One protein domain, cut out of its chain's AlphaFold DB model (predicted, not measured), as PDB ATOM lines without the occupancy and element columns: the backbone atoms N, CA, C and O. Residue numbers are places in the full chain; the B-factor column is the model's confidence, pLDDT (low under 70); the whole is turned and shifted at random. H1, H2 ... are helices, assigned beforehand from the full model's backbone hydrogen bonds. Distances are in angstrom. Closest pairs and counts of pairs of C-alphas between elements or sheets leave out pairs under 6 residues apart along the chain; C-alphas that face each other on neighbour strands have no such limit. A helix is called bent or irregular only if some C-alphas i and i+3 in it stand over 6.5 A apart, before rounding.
ATOM      1  N   ASP A 119     -52.408  19.773  27.353       68.50
ATOM      2  CA  ASP A 119     -51.123  20.243  27.888       68.50
ATOM      3  C   ASP A 119     -50.742  19.579  29.228       68.50
ATOM      4  O   ASP A 119     -49.616  19.729  29.705       68.50
ATOM      5  N   HIS A 120     -51.661  18.823  29.837       83.62
ATOM      6  CA  HIS A 120     -51.455  18.155  31.123       83.62
ATOM      7  C   HIS A 120     -51.297  16.634  31.006       83.62
ATOM      8  O   HIS A 120     -51.088  15.976  32.026       83.62
ATOM      9  N   VAL A 121     -51.348  16.060  29.796       89.50
ATOM     10  CA  VAL A 121     -51.234  14.602  29.603       89.50
ATOM     11  C   VAL A 121     -49.892  14.059  30.106       89.50
ATOM     12  O   VAL A 121     -49.869  13.052  30.809       89.50
ATOM     13  N   LEU A 122     -48.785  14.766  29.854       89.25
ATOM     14  CA  LEU A 122     -47.451  14.375  30.327       89.25
ATOM     15  C   LEU A 122     -47.362  14.428  31.855       89.25
ATOM     16  O   LEU A 122     -46.843  13.513  32.497       89.25
ATOM     17  N   ARG A 123     -47.937  15.473  32.460       87.38
ATOM     18  CA  ARG A 123     -48.022  15.599  33.919       87.38
ATOM     19  C   ARG A 123     -48.837  14.463  34.531       87.38
ATOM     20  O   ARG A 123     -48.435  13.912  35.553       87.38
ATOM     21  N   TRP A 124     -49.964  14.124  33.917       92.31
ATOM     22  CA  TRP A 124     -50.827  13.043  34.369       92.31
ATOM     23  C   TRP A 124     -50.140  11.677  34.242       92.31
ATOM     24  O   TRP A 124     -50.120  10.919  35.210       92.31
ATOM     25  N   LEU A 125     -49.482  11.392  33.113       92.75
ATOM     26  CA  LEU A 125     -48.699  10.165  32.920       92.75
ATOM     27  C   LEU A 125     -47.591  10.025  33.971       92.75
ATOM     28  O   LEU A 125     -47.410   8.948  34.545       92.75
ATOM     29  N   LEU A 126     -46.899  11.123  34.294       89.44
ATOM     30  CA  LEU A 126     -45.903  11.143  35.363       89.44
ATOM     31  C   LEU A 126     -46.527  10.828  36.732       89.44
ATOM     32  O   LEU A 126     -45.967  10.036  37.489       89.44
ATOM     33  N   GLN A 127     -47.690  11.404  37.053       90.81
ATOM     34  CA  GLN A 127     -48.410  11.107  38.298       90.81
ATOM     35  C   GLN A 127     -48.820   9.635  38.384       90.81
ATOM     36  O   GLN A 127     -48.599   9.009  39.417       90.81
ATOM     37  N   VAL A 128     -49.364   9.069  37.303       93.25
ATOM     38  CA  VAL A 128     -49.741   7.651  37.230       93.25
ATOM     39  C   VAL A 128     -48.518   6.753  37.411       93.25
ATOM     40  O   VAL A 128     -48.580   5.799  38.184       93.25
ATOM     41  N   SER A 129     -47.395   7.064  36.756       91.75
ATOM     42  CA  SER A 129     -46.144   6.303  36.885       91.75
ATOM     43  C   SER A 129     -45.616   6.325  38.324       91.75
ATOM     44  O   SER A 129     -45.277   5.283  38.887       91.75
ATOM     45  N   LEU A 130     -45.602   7.502  38.960       90.75
ATOM     46  CA  LEU A 130     -45.179   7.659  40.354       90.75
ATOM     47  C   LEU A 130     -46.116   6.939  41.328       90.75
ATOM     48  O   LEU A 130     -45.642   6.259  42.238       90.75
ATOM     49  N   ALA A 131     -47.429   7.044  41.125       91.19
ATOM     50  CA  ALA A 131     -48.414   6.355  41.948       91.19
ATOM     51  C   ALA A 131     -48.320   4.835  41.785       91.19
ATOM     52  O   ALA A 131     -48.315   4.125  42.782       91.19
ATOM     53  N   SER A 132     -48.146   4.339  40.559       92.19
ATOM     54  CA  SER A 132     -47.958   2.907  40.290       92.19
ATOM     55  C   SER A 132     -46.718   2.363  40.999       92.19
ATOM     56  O   SER A 132     -46.782   1.304  41.619       92.19
ATOM     57  N   LYS A 133     -45.603   3.113  40.975       90.62
ATOM     58  CA  LYS A 133     -44.372   2.767  41.709       90.62
ATOM     59  C   LYS A 133     -44.600   2.732  43.217       90.62
ATOM     60  O   LYS A 133     -44.175   1.792  43.877       90.62
ATOM     61  N   ALA A 134     -45.281   3.732  43.766       89.00
ATOM     62  CA  ALA A 134     -45.546   3.806  45.198       89.00
ATOM     63  C   ALA A 134     -46.570   2.762  45.684       89.00
ATOM     64  O   ALA A 134     -46.487   2.311  46.822       89.00
ATOM     65  N   LEU A 135     -47.501   2.350  44.820       90.31
ATOM     66  CA  LEU A 135     -48.436   1.245  45.051       90.31
ATOM     67  C   LEU A 135     -47.818  -0.133  44.762       90.31
ATOM     68  O   LEU A 135     -48.507  -1.141  44.892       90.31
ATOM     69  N   ASN A 136     -46.540  -0.184  44.373       92.88
ATOM     70  CA  ASN A 136     -45.812  -1.404  44.030       92.88
ATOM     71  C   ASN A 136     -46.518  -2.264  42.960       92.88
ATOM     72  O   ASN A 136     -46.530  -3.490  43.032       92.88
ATOM     73  N   ILE A 137     -47.120  -1.617  41.958       92.38
ATOM     74  CA  ILE A 137     -47.731  -2.312  40.822       92.38
ATOM     75  C   ILE A 137     -46.607  -2.709  39.860       92.38
ATOM     76  O   ILE A 137     -46.074  -1.861  39.143       92.38
ATOM     77  N   THR A 138     -46.225  -3.987  39.858       90.88
ATOM     78  CA  THR A 138     -45.134  -4.519  39.021       90.88
ATOM     79  C   THR A 138     -45.612  -4.932  37.637       90.88
ATOM     80  O   THR A 138     -44.971  -4.582  36.647       90.88
ATOM     81  N   GLU A 139     -46.756  -5.612  37.566       94.50
ATOM     82  CA  GLU A 139     -47.291  -6.172  36.325       94.50
ATOM     83  C   GLU A 139     -47.774  -5.080  35.364       94.50
ATOM     84  O   GLU A 139     -48.612  -4.241  35.710       94.50
ATOM     85  N   GLU A 140     -47.298  -5.134  34.123       95.06
ATOM     86  CA  GLU A 140     -47.652  -4.173  33.074       95.06
ATOM     87  C   GLU A 140     -49.167  -4.085  32.797       95.06
ATOM     88  O   GLU A 140     -49.702  -2.970  32.784       95.06
ATOM     89  N   PRO A 141     -49.921  -5.201  32.686       94.12
ATOM     90  CA  PRO A 141     -51.372  -5.130  32.509       94.12
ATOM     91  C   PRO A 141     -52.093  -4.440  33.676       94.12
ATOM     92  O   PRO A 141     -53.077  -3.728  33.455       94.12
ATOM     93  N   LEU A 142     -51.596  -4.607  34.910       94.44
ATOM     94  CA  LEU A 142     -52.154  -3.951  36.096       94.44
ATOM     95  C   LEU A 142     -51.851  -2.449  36.099       94.44
ATOM     96  O   LEU A 142     -52.742  -1.666  36.424       94.44
ATOM     97  N   LYS A 143     -50.651  -2.025  35.675       95.62
ATOM     98  CA  LYS A 143     -50.328  -0.594  35.504       95.62
ATOM     99  C   LYS A 143     -51.239   0.064  34.473       95.62
ATOM    100  O   LYS A 143     -51.755   1.153  34.715       95.62
ATOM    101  N   VAL A 144     -51.485  -0.607  33.345       95.69
ATOM    102  CA  VAL A 144     -52.406  -0.114  32.309       95.69
ATOM    103  C   VAL A 144     -53.837  -0.038  32.842       95.69
ATOM    104  O   VAL A 144     -54.510   0.969  32.645       95.69
ATOM    105  N   ALA A 145     -54.320  -1.069  33.544       94.81
ATOM    106  CA  ALA A 145     -55.655  -1.050  34.145       94.81
ATOM    107  C   ALA A 145     -55.801   0.078  35.184       94.81
ATOM    108  O   ALA A 145     -56.794   0.808  35.173       94.81
ATOM    109  N   PHE A 146     -54.784   0.270  36.026       94.75
ATOM    110  CA  PHE A 146     -54.704   1.375  36.977       94.75
ATOM    111  C   PHE A 146     -54.756   2.736  36.271       94.75
ATOM    112  O   PHE A 146     -55.580   3.575  36.639       94.75
ATOM    113  N   ALA A 147     -53.961   2.941  35.221       95.44
ATOM    114  CA  ALA A 147     -53.987   4.159  34.414       95.44
ATOM    115  C   ALA A 147     -55.372   4.406  33.792       95.44
ATOM    116  O   ALA A 147     -55.933   5.491  33.935       95.44
ATOM    117  N   MET A 148     -55.965   3.380  33.171       95.06
ATOM    118  CA  MET A 148     -57.287   3.468  32.543       95.06
ATOM    119  C   MET A 148     -58.397   3.799  33.545       95.06
ATOM    120  O   MET A 148     -59.272   4.598  33.230       95.06
ATOM    121  N   SER A 149     -58.335   3.271  34.773       94.50
ATOM    122  CA  SER A 149     -59.291   3.615  35.841       94.50
ATOM    123  C   SER A 149     -59.261   5.097  36.246       94.50
ATOM    124  O   SER A 149     -60.199   5.587  36.878       94.50
ATOM    125  N   HIS A 150     -58.198   5.826  35.889       94.56
ATOM    126  CA  HIS A 150     -58.031   7.258  36.146       94.56
ATOM    127  C   HIS A 150     -58.315   8.130  34.916       94.56
ATOM    128  O   HIS A 150     -58.121   9.345  34.969       94.56
ATOM    129  N   LEU A 151     -58.818   7.543  33.833       94.75
ATOM    130  CA  LEU A 151     -59.369   8.292  32.712       94.75
ATOM    131  C   LEU A 151     -60.818   8.698  32.998       94.75
ATOM    132  O   LEU A 151     -61.505   8.083  33.810       94.75
ATOM    133  N   GLN A 152     -61.270   9.749  32.322       94.19
ATOM    134  CA  GLN A 152     -62.662  10.183  32.307       94.19
ATOM    135  C   GLN A 152     -63.011  10.747  30.922       94.19
ATOM    136  O   GLN A 152     -62.130  11.118  30.141       94.19
ATOM    137  N   GLY A 153     -64.300  10.841  30.600       93.31
ATOM    138  CA  GLY A 153     -64.785  11.638  29.472       93.31
ATOM    139  C   GLY A 153     -64.234  11.165  28.124       93.31
ATOM    140  O   GLY A 153     -64.416  10.013  27.738       93.31
ATOM    141  N   ARG A 154     -63.556  12.056  27.384       93.69
ATOM    142  CA  ARG A 154     -63.039  11.739  26.041       93.69
ATOM    143  C   ARG A 154     -61.917  10.704  26.095       93.69
ATOM    144  O   ARG A 154     -61.873   9.826  25.238       93.69
ATOM    145  N   ALA A 155     -61.016  10.816  27.068       94.50
ATOM    146  CA  ALA A 155     -59.895   9.889  27.197       94.50
ATOM    147  C   ALA A 155     -60.366   8.481  27.581       94.50
ATOM    148  O   ALA A 155     -59.876   7.495  27.034       94.50
ATOM    149  N   GLU A 156     -61.368   8.392  28.454       95.50
ATOM    150  CA  GLU A 156     -62.002   7.127  28.825       95.50
ATOM    151  C   GLU A 156     -62.676   6.458  27.622       95.50
ATOM    152  O   GLU A 156     -62.361   5.312  27.297       95.50
ATOM    153  N   ALA A 157     -63.543   7.189  26.912       94.94
ATOM    154  CA  ALA A 157     -64.234   6.671  25.732       94.94
ATOM    155  C   ALA A 157     -63.250   6.192  24.652       94.94
ATOM    156  O   ALA A 157     -63.423   5.113  24.084       94.94
ATOM    157  N   TRP A 158     -62.183   6.960  24.410       95.12
ATOM    158  CA  TRP A 158     -61.103   6.571  23.506       95.12
ATOM    159  C   TRP A 158     -60.452   5.249  23.936       95.12
ATOM    160  O   TRP A 158     -60.430   4.299  23.151       95.12
ATOM    161  N   ALA A 159     -59.986   5.147  25.183       95.44
ATOM    162  CA  ALA A 159     -59.257   3.972  25.655       95.44
ATOM    163  C   ALA A 159     -60.122   2.700  25.623       95.44
ATOM    164  O   ALA A 159     -59.657   1.647  25.181       95.44
ATOM    165  N   TYR A 160     -61.392   2.794  26.037       94.81
ATOM    166  CA  TYR A 160     -62.312   1.656  25.995       94.81
ATOM    167  C   TYR A 160     -62.713   1.267  24.573       94.81
ATOM    168  O   TYR A 160     -62.783   0.074  24.294       94.81
ATOM    169  N   SER A 161     -62.904   2.220  23.654       95.19
ATOM    170  CA  SER A 161     -63.217   1.895  22.252       95.19
ATOM    171  C   SER A 161     -62.130   1.032  21.597       95.19
ATOM    172  O   SER A 161     -62.428   0.061  20.896       95.19
ATOM    173  N   LEU A 162     -60.860   1.326  21.895       94.69
ATOM    174  CA  LEU A 162     -59.735   0.540  21.403       94.69
ATOM    175  C   LEU A 162     -59.664  -0.831  22.085       94.69
ATOM    176  O   LEU A 162     -59.475  -1.837  21.406       94.69
ATOM    177  N   ARG A 163     -59.876  -0.890  23.408       91.25
ATOM    178  CA  ARG A 163     -59.832  -2.148  24.172       91.25
ATOM    179  C   ARG A 163     -60.990  -3.101  23.847       91.25
ATOM    180  O   ARG A 163     -60.823  -4.311  23.934       91.25
ATOM    181  N   MET A 164     -62.154  -2.574  23.463       92.06
ATOM    182  CA  MET A 164     -63.288  -3.383  22.994       92.06
ATOM    183  C   MET A 164     -63.015  -4.033  21.635       92.06
ATOM    184  O   MET A 164     -63.540  -5.105  21.358       92.06
ATOM    185  N   THR A 165     -62.201  -3.390  20.794       94.38
ATOM    186  CA  THR A 165     -61.827  -3.923  19.476       94.38
ATOM    187  C   THR A 165     -60.688  -4.938  19.591       94.38
ATOM    188  O   THR A 165     -60.677  -5.941  18.886       94.38
ATOM    189  N   ASP A 166     -59.736  -4.682  20.490       92.12
ATOM    190  CA  ASP A 166     -58.576  -5.532  20.738       92.12
ATOM    191  C   ASP A 166     -58.270  -5.583  22.249       92.12
ATOM    192  O   ASP A 166     -57.776  -4.598  22.816       92.12
ATOM    193  N   PRO A 167     -58.516  -6.724  22.924       88.81
ATOM    194  CA  PRO A 167     -58.219  -6.889  24.348       88.81
ATOM    195  C   PRO A 167     -56.747  -6.642  24.708       88.81
ATOM    196  O   PRO A 167     -56.448  -6.235  25.834       88.81
ATOM    197  N   HIS A 168     -55.831  -6.846  23.758       89.75
ATOM    198  CA  HIS A 168     -54.385  -6.724  23.939       89.75
ATOM    199  C   HIS A 168     -53.808  -5.422  23.371       89.75
ATOM    200  O   HIS A 168     -52.587  -5.286  23.282       89.75
ATOM    201  N   ARG A 169     -54.657  -4.426  23.069       91.88
ATOM    202  CA  ARG A 169     -54.248  -3.137  22.482       91.88
ATOM    203  C   ARG A 169     -53.074  -2.461  23.202       91.88
ATOM    204  O   ARG A 169     -52.242  -1.809  22.569       91.88
ATOM    205  N   PHE A 170     -53.050  -2.582  24.526       93.75
ATOM    206  CA  PHE A 170     -52.085  -1.942  25.416       93.75
ATOM    207  C   PHE A 170     -51.309  -3.014  26.200       93.75
ATOM    208  O   PHE A 170     -51.702  -3.338  27.324       93.75
ATOM    209  N   PRO A 171     -50.246  -3.599  25.617       92.12
ATOM    210  CA  PRO A 171     -49.486  -4.668  26.266       92.12
ATOM    211  C   PRO A 171     -48.609  -4.160  27.421       92.12
ATOM    212  O   PRO A 171     -48.377  -4.896  28.376       92.12
ATOM    213  N   THR A 172     -48.143  -2.909  27.352       95.62
ATOM    214  CA  THR A 172     -47.308  -2.261  28.376       95.62
ATOM    215  C   THR A 172     -47.800  -0.854  28.694       95.62
ATOM    216  O   THR A 172     -48.501  -0.233  27.886       95.62
ATOM    217  N   PHE A 173     -47.429  -0.335  29.868       95.12
ATOM    218  CA  PHE A 173     -47.728   1.045  30.247       95.12
ATOM    219  C   PHE A 173     -47.092   2.051  29.283       95.12
ATOM    220  O   PHE A 173     -47.749   3.018  28.911       95.12
ATOM    221  N   ASP A 174     -45.869   1.794  28.816       93.88
ATOM    222  CA  ASP A 174     -45.182   2.674  27.863       93.88
ATOM    223  C   ASP A 174     -45.914   2.717  26.512       93.88
ATOM    224  O   ASP A 174     -46.179   3.794  25.986       93.88
ATOM    225  N   ALA A 175     -46.372   1.567  25.998       94.44
ATOM    226  CA  ALA A 175     -47.159   1.519  24.762       94.44
ATOM    227  C   ALA A 175     -48.513   2.242  24.896       94.44
ATOM    228  O   ALA A 175     -48.998   2.856  23.943       94.44
ATOM    229  N   PHE A 176     -49.134   2.170  26.078       95.50
ATOM    230  CA  PHE A 176     -50.328   2.954  26.396       95.50
ATOM    231  C   PHE A 176     -50.018   4.456  26.445       95.50
ATOM    232  O   PHE A 176     -50.752   5.248  25.853       95.50
ATOM    233  N   ALA A 177     -48.932   4.844  27.120       94.06
ATOM    234  CA  ALA A 177     -48.502   6.228  27.252       94.06
ATOM    235  C   ALA A 177     -48.200   6.856  25.886       94.06
ATOM    236  O   ALA A 177     -48.670   7.958  25.623       94.06
ATOM    237  N   ASP A 178     -47.505   6.143  25.000       92.69
ATOM    238  CA  ASP A 178     -47.186   6.614  23.651       92.69
ATOM    239  C   ASP A 178     -48.445   6.860  22.813       92.69
ATOM    240  O   ASP A 178     -48.611   7.939  22.247       92.69
ATOM    241  N   GLN A 179     -49.394   5.917  22.792       94.00
ATOM    242  CA  GLN A 179     -50.655   6.116  22.063       94.00
ATOM    243  C   GLN A 179     -51.494   7.251  22.665       94.00
ATOM    244  O   GLN A 179     -52.133   8.010  21.935       94.00
ATOM    245  N   LEU A 180     -51.488   7.397  23.993       93.00
ATOM    246  CA  LEU A 180     -52.185   8.494  24.660       93.00
ATOM    247  C   LEU A 180     -51.559   9.848  24.291       93.00
ATOM    248  O   LEU A 180     -52.285  10.798  23.991       93.00
ATOM    249  N   LYS A 181     -50.225   9.931  24.266       91.38
ATOM    250  CA  LYS A 181     -49.471  11.105  23.808       91.38
ATOM    251  C   LYS A 181     -49.818  11.443  22.359       91.38
ATOM    252  O   LYS A 181     -50.171  12.584  22.085       91.38
ATOM    253  N   GLU A 182     -49.813  10.469  21.451       90.06
ATOM    254  CA  GLU A 182     -50.132  10.689  20.032       90.06
ATOM    255  C   GLU A 182     -51.533  11.274  19.806       90.06
ATOM    256  O   GLU A 182     -51.732  12.091  18.905       90.06
ATOM    257  N   VAL A 183     -52.509  10.865  20.617       91.75
ATOM    258  CA  VAL A 183     -53.909  11.274  20.453       91.75
ATOM    259  C   VAL A 183     -54.207  12.603  21.142       91.75
ATOM    260  O   VAL A 183     -54.985  13.403  20.614       91.75
ATOM    261  N   PHE A 184     -53.626  12.838  22.320       91.31
ATOM    262  CA  PHE A 184     -53.997  13.965  23.176       91.31
ATOM    263  C   PHE A 184     -52.966  15.088  23.238       91.31
ATOM    264  O   PHE A 184     -53.333  16.165  23.700       91.31
ATOM    265  N   LEU A 185     -51.722  14.909  22.779       88.88
ATOM    266  CA  LEU A 185     -50.781  16.028  22.708       88.88
ATOM    267  C   LEU A 185     -51.144  16.988  21.569       88.88
ATOM    268  O   LEU A 185     -51.473  16.559  20.458       88.88
ATOM    269  N   PRO A 186     -51.022  18.307  21.788       84.31
ATOM    270  CA  PRO A 186     -51.142  19.263  20.704       84.31
ATOM    271  C   PRO A 186     -50.016  19.076  19.680       84.31
ATOM    272  O   PRO A 186     -48.887  18.732  20.044       84.31
ATOM    273  N   PRO A 187     -50.255  19.436  18.408       81.88
ATOM    274  CA  PRO A 187     -49.184  19.559  17.432       81.88
ATOM    275  C   PRO A 187     -48.087  20.506  17.937       81.88
ATOM    276  O   PRO A 187     -48.379  21.597  18.436       81.88
ATOM    277  N   ASN A 188     -46.826  20.117  17.735       83.44
ATOM    278  CA  ASN A 188     -45.641  20.882  18.140       83.44
ATOM    279  C   ASN A 188     -45.520  21.088  19.666       83.44
ATOM    280  O   ASN A 188     -44.980  22.109  20.100       83.44
ATOM    281  N   SER A 189     -46.019  20.147  20.475       85.06
ATOM    282  CA  SER A 189     -45.855  20.137  21.937       85.06
ATOM    283  C   SER A 189     -44.391  20.310  22.358       85.06
ATOM    284  O   SER A 189     -44.103  21.173  23.180       85.06
ATOM    285  N   ASP A 190     -43.458  19.589  21.730       84.44
ATOM    286  CA  ASP A 190     -42.012  19.707  21.980       84.44
ATOM    287  C   ASP A 190     -41.512  21.155  21.829       84.44
ATOM    288  O   ASP A 190     -40.942  21.727  22.758       84.44
ATOM    289  N   PHE A 191     -41.824  21.808  20.703       86.81
ATOM    290  CA  PHE A 191     -41.451  23.208  20.486       86.81
ATOM    291  C   PHE A 191     -42.061  24.135  21.544       86.81
ATOM    292  O   PHE A 191     -41.388  25.044  22.027       86.81
ATOM    293  N   ARG A 192     -43.320  23.902  21.941       88.25
ATOM    294  CA  ARG A 192     -43.984  24.692  22.991       88.25
ATOM    295  C   ARG A 192     -43.292  24.526  24.343       88.25
ATOM    296  O   ARG A 192     -43.043  25.531  25.005       88.25
ATOM    297  N   HIS A 193     -42.943  23.299  24.732       88.50
ATOM    298  CA  HIS A 193     -42.226  23.026  25.979       88.50
ATOM    299  C   HIS A 193     -40.824  23.647  25.967       88.50
ATOM    300  O   HIS A 193     -40.468  24.345  26.917       88.50
ATOM    301  N   ARG A 194     -40.066  23.489  24.870       91.00
ATOM    302  CA  ARG A 194     -38.736  24.101  24.687       91.00
ATOM    303  C   ARG A 194     -38.798  25.625  24.723       91.00
ATOM    304  O   ARG A 194     -38.040  26.253  25.456       91.00
ATOM    305  N   SER A 195     -39.731  26.224  23.983       91.38
ATOM    306  CA  SER A 195     -39.930  27.675  23.975       91.38
ATOM    307  C   SER A 195     -40.266  28.188  25.371       91.38
ATOM    308  O   SER A 195     -39.656  29.156  25.814       91.38
ATOM    309  N   ARG A 196     -41.196  27.531  26.079       90.25
ATOM    310  CA  ARG A 196     -41.603  27.919  27.434       90.25
ATOM    311  C   ARG A 196     -40.468  27.762  28.439       90.25
ATOM    312  O   ARG A 196     -40.326  28.621  29.298       90.25
ATOM    313  N   TYR A 197     -39.653  26.711  28.318       91.25
ATOM    314  CA  TYR A 197     -38.471  26.495  29.156       91.25
ATOM    315  C   TYR A 197     -37.454  27.629  28.988       91.25
ATOM    316  O   TYR A 197     -37.023  28.215  29.976       91.25
ATOM    317  N   LEU A 198     -37.131  27.986  27.740       93.12
ATOM    318  CA  LEU A 198     -36.172  29.051  27.429       93.12
ATOM    319  C   LEU A 198     -36.684  30.448  27.796       93.12
ATOM    320  O   LEU A 198     -35.897  31.302  28.191       93.12
ATOM    321  N   SER A 199     -37.992  30.689  27.681       91.88
ATOM    322  CA  SER A 199     -38.610  31.958  28.078       91.88
ATOM    323  C   SER A 199     -38.970  32.028  29.567       91.88
ATOM    324  O   SER A 199     -39.516  33.037  30.013       91.88
ATOM    325  N   SER A 200     -38.751  30.953  30.331       89.44
ATOM    326  CA  SER A 200     -39.161  30.879  31.732       89.44
ATOM    327  C   SER A 200     -38.285  31.789  32.589       89.44
ATOM    328  O   SER A 200     -37.062  31.660  32.619       89.44
ATOM    329  N   THR A 201     -38.914  32.706  33.321       90.19
ATOM    330  CA  THR A 201     -38.243  33.590  34.283       90.19
ATOM    331  C   THR A 201     -38.947  33.495  35.631       90.19
ATOM    332  O   THR A 201     -40.150  33.248  35.688       90.19
ATOM    333  N   GLN A 202     -38.207  33.674  36.729       91.81
ATOM    334  CA  GLN A 202     -38.761  33.508  38.078       91.81
ATOM    335  C   GLN A 202     -39.925  34.475  38.361       91.81
ATOM    336  O   GLN A 202     -40.906  34.096  39.002       91.81
ATOM    337  N   GLY A 203     -39.835  35.718  37.876       90.44
ATOM    338  CA  GLY A 203     -40.882  36.726  38.030       90.44
ATOM    339  C   GLY A 203     -41.339  36.893  39.485       90.44
ATOM    340  O   GLY A 203     -40.548  37.249  40.353       90.44
ATOM    341  N   LYS A 204     -42.632  36.638  39.734       92.06
ATOM    342  CA  LYS A 204     -43.282  36.720  41.058       92.06
ATOM    343  C   LYS A 204     -43.441  35.359  41.757       92.06
ATOM    344  O   LYS A 204     -43.981  35.316  42.858       92.06
ATOM    345  N   SER A 205     -43.036  34.258  41.125       89.44
ATOM    346  CA  SER A 205     -43.192  32.913  41.684       89.44
ATOM    347  C   SER A 205     -42.163  32.647  42.778       89.44
ATOM    348  O   SER A 205     -41.035  33.155  42.747       89.44
ATOM    349  N   THR A 206     -42.522  31.804  43.747       94.50
ATOM    350  CA  THR A 206     -41.537  31.325  44.720       94.50
ATOM    351  C   THR A 206     -40.454  30.515  44.002       94.50
ATOM    352  O   THR A 206     -40.714  29.874  42.981       94.50
ATOM    353  N   ILE A 207     -39.233  30.486  44.550       94.75
ATOM    354  CA  ILE A 207     -38.132  29.682  43.982       94.75
ATOM    355  C   ILE A 207     -38.573  28.223  43.801       94.75
ATOM    356  O   ILE A 207     -38.269  27.597  42.789       94.75
ATOM    357  N   ARG A 208     -39.337  27.685  44.760       91.25
ATOM    358  CA  ARG A 208     -39.841  26.310  44.717       91.25
ATOM    359  C   ARG A 208     -40.763  26.067  43.522       91.25
ATOM    360  O   ARG A 208     -40.591  25.063  42.838       91.25
ATOM    361  N   GLU A 209     -41.730  26.947  43.284       89.00
ATOM    362  CA  GLU A 209     -42.659  26.826  42.152       89.00
ATOM    363  C   GLU A 209     -41.925  26.962  40.821       89.00
ATOM    364  O   GLU A 209     -42.118  26.139  39.930       89.00
ATOM    365  N   PHE A 210     -41.021  27.940  40.718       92.44
ATOM    366  CA  PHE A 210     -40.212  28.153  39.522       92.44
ATOM    367  C   PHE A 210     -39.344  26.931  39.188       92.44
ATOM    368  O   PHE A 210     -39.355  26.444  38.059       92.44
ATOM    369  N   VAL A 211     -38.644  26.373  40.182       92.31
ATOM    370  CA  VAL A 211     -37.840  25.155  40.008       92.31
ATOM    371  C   VAL A 211     -38.716  23.958  39.634       92.31
ATOM    372  O   VAL A 211     -38.312  23.141  38.808       92.31
ATOM    373  N   GLN A 212     -39.911  23.833  40.217       89.38
ATOM    374  CA  GLN A 212     -40.823  22.734  39.901       89.38
ATOM    375  C   GLN A 212     -41.346  22.816  38.461       89.38
ATOM    376  O   GLN A 212     -41.439  21.785  37.793       89.38
ATOM    377  N   GLU A 213     -41.648  24.021  37.981       88.56
ATOM    378  CA  GLU A 213     -42.051  24.270  36.597       88.56
ATOM    379  C   GLU A 213     -40.909  23.966  35.620       88.56
ATOM    380  O   GLU A 213     -41.106  23.242  34.648       88.56
ATOM    381  N   LEU A 214     -39.687  24.430  35.908       92.06
ATOM    382  CA  LEU A 214     -38.519  24.120  35.080       92.06
ATOM    383  C   LEU A 214     -38.245  22.615  35.004       92.06
ATOM    384  O   LEU A 214     -37.990  22.099  33.920       92.06
ATOM    385  N   ARG A 215     -38.332  21.893  36.130       89.94
ATOM    386  CA  ARG A 215     -38.176  20.427  36.149       89.94
ATOM    387  C   ARG A 215     -39.251  19.728  35.328       89.94
ATOM    388  O   ARG A 215     -38.938  18.767  34.636       89.94
ATOM    389  N   TYR A 216     -40.494  20.199  35.409       87.75
ATOM    390  CA  TYR A 216     -41.589  19.662  34.607       87.75
ATOM    391  C   TYR A 216     -41.332  19.861  33.109       87.75
ATOM    392  O   TYR A 216     -41.380  18.896  32.352       87.75
ATOM    393  N   LEU A 217     -40.999  21.086  32.694       89.31
ATOM    394  CA  LEU A 217     -40.709  21.402  31.297       89.31
ATOM    395  C   LEU A 217     -39.501  20.619  30.775       89.31
ATOM    396  O   LEU A 217     -39.564  20.073  29.679       89.31
ATOM    397  N   TYR A 218     -38.438  20.499  31.575       88.31
ATOM    398  CA  TYR A 218     -37.276  19.685  31.228       88.31
ATOM    399  C   TYR A 218     -37.647  18.211  31.037       88.31
ATOM    400  O   TYR A 218     -37.273  17.623  30.028       88.31
ATOM    401  N   ALA A 219     -38.440  17.638  31.951       84.81
ATOM    402  CA  ALA A 219     -38.913  16.261  31.828       84.81
ATOM    403  C   ALA A 219     -39.723  16.050  30.539       84.81
ATOM    404  O   ALA A 219     -39.505  15.061  29.849       84.81
ATOM    405  N   CYS A 220     -40.592  17.000  30.177       84.31
ATOM    406  CA  CYS A 220     -41.348  16.946  28.923       84.31
ATOM    407  C   CYS A 220     -40.432  16.989  27.693       84.31
ATOM    408  O   CYS A 220     -40.685  16.291  26.725       84.31
ATOM    409  N   ILE A 221     -39.357  17.782  27.717       85.50
ATOM    410  CA  ILE A 221     -38.397  17.859  26.602       85.50
ATOM    411  C   ILE A 221     -37.614  16.547  26.461       85.50
ATOM    412  O   ILE A 221     -37.392  16.086  25.347       85.50
ATOM    413  N   THR A 222     -37.201  15.938  27.577       78.94
ATOM    414  CA  THR A 222     -36.436  14.679  27.560       78.94
ATOM    415  C   THR A 222     -37.283  13.457  27.222       78.94
ATOM    416  O   THR A 222     -36.765  12.505  26.651       78.94
ATOM    417  N   ASP A 223     -38.570  13.473  27.573       70.00
ATOM    418  CA  ASP A 223     -39.510  12.379  27.294       70.00
ATOM    419  C   ASP A 223     -39.941  12.347  25.811       70.00
ATOM    420  O   ASP A 223     -40.367  11.317  25.299       70.00
ATOM    421  N   GLU A 224     -39.782  13.468  25.099       61.94
ATOM    422  CA  GLU A 224     -40.094  13.624  23.672       61.94
ATOM    423  C   GLU A 224     -38.869  13.426  22.753       61.94
ATOM    424  O   GLU A 224     -38.988  13.577  21.536       61.94
ATOM    425  N   GLU A 225     -37.692  13.058  23.285       51.50
ATOM    426  CA  GLU A 225     -36.523  12.681  22.471       51.50
ATOM    427  C   GLU A 225     -36.350  11.155  22.307       51.50
ATOM    428  O   GLU A 225     -35.432  10.557  22.869       51.50
TER     429      GLU A 225
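What this domain is: This is residues 119 to 225 of the 247 residues of the protein "Retrotrans_gag domain-containing protein" of Aphanomyces euteiches (UniProt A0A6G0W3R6). Two lobes of helices lie one beyond the other along the longest axis: the hairpin of H5 and H6 makes one, and H1, H2 and H4, with H3 at the far end, make the other. The lobes meet at few places, where Asp 119 and Leu 122 of H1 come close to H5 and H6. The printed part has 107 residues with six named helices, H1 to H6 in order, and no named strand: the class is all helix. It is only just loose, close to compact, with a radius of gyration of the C-alphas of 15.7 A and spans of 48 by 32 by 26 A.

How they stand to each other: Begin at H6, residues 207 to 223; its residues 214 to 221 alone touch H5, residues 189 to 198, closest at the C-alphas of His 193 and Leu 217, 5.8 A. This hairpin has a steep tilt of 37 degrees, only just past shallow, opposite ways. H1, residues 119 to 134, is close to H6 but not clearly touching, about perpendicular at 87 degrees; the closest C-alphas, of Leu 122 and Cys 220, are 6.8 A apart. With residues 121 to 125 alone, H1 touches H4, residues 173 to 184, at a shallow tilt of 16 degrees, opposite ways; the closest C-alphas are Leu 125 and Ala 177, 6.9 A. H2, residues 140 to 149, touches H4, closest at the C-alphas of Val 144 and Phe 173, 5.2 A; H2 and H1 only just touch, with 3 pairs of C-alphas within 8 A, closest at those of Ala 147 and Val 128, 6.2 A. H3, residues 153 to 165, and H4 are near each other. Every O i to N i+4 pair is within hydrogen-bond range in H2, H3, H4, H5 and H6, and 11 of 12 in H1.

Where its parts are: Find C-alpha 207 at (-38.132, 29.682, 43.982); H6 runs 24.1 A to C-alpha 223 at (-39.510, 12.379, 27.294). H1 runs 24.5 A from C-alpha 119 at (-51.123, 20.243, 27.888), and is irregular, with C-alphas 119 and 122 7.3 A apart. H3 spans 18.7 A, H4 16.0 A, and H2 and H5 14.3 A each.

The domain as a whole: Look to Thr 165 and Lys 204 for the two C-alphas farthest apart, 49.6 A. Residues 203 to 209, of which 207 to 209 belong to H6, stand free. The printed part has no cut, and no link is long. The model's pLDDT is under 70 at residues 119, 224 and 225.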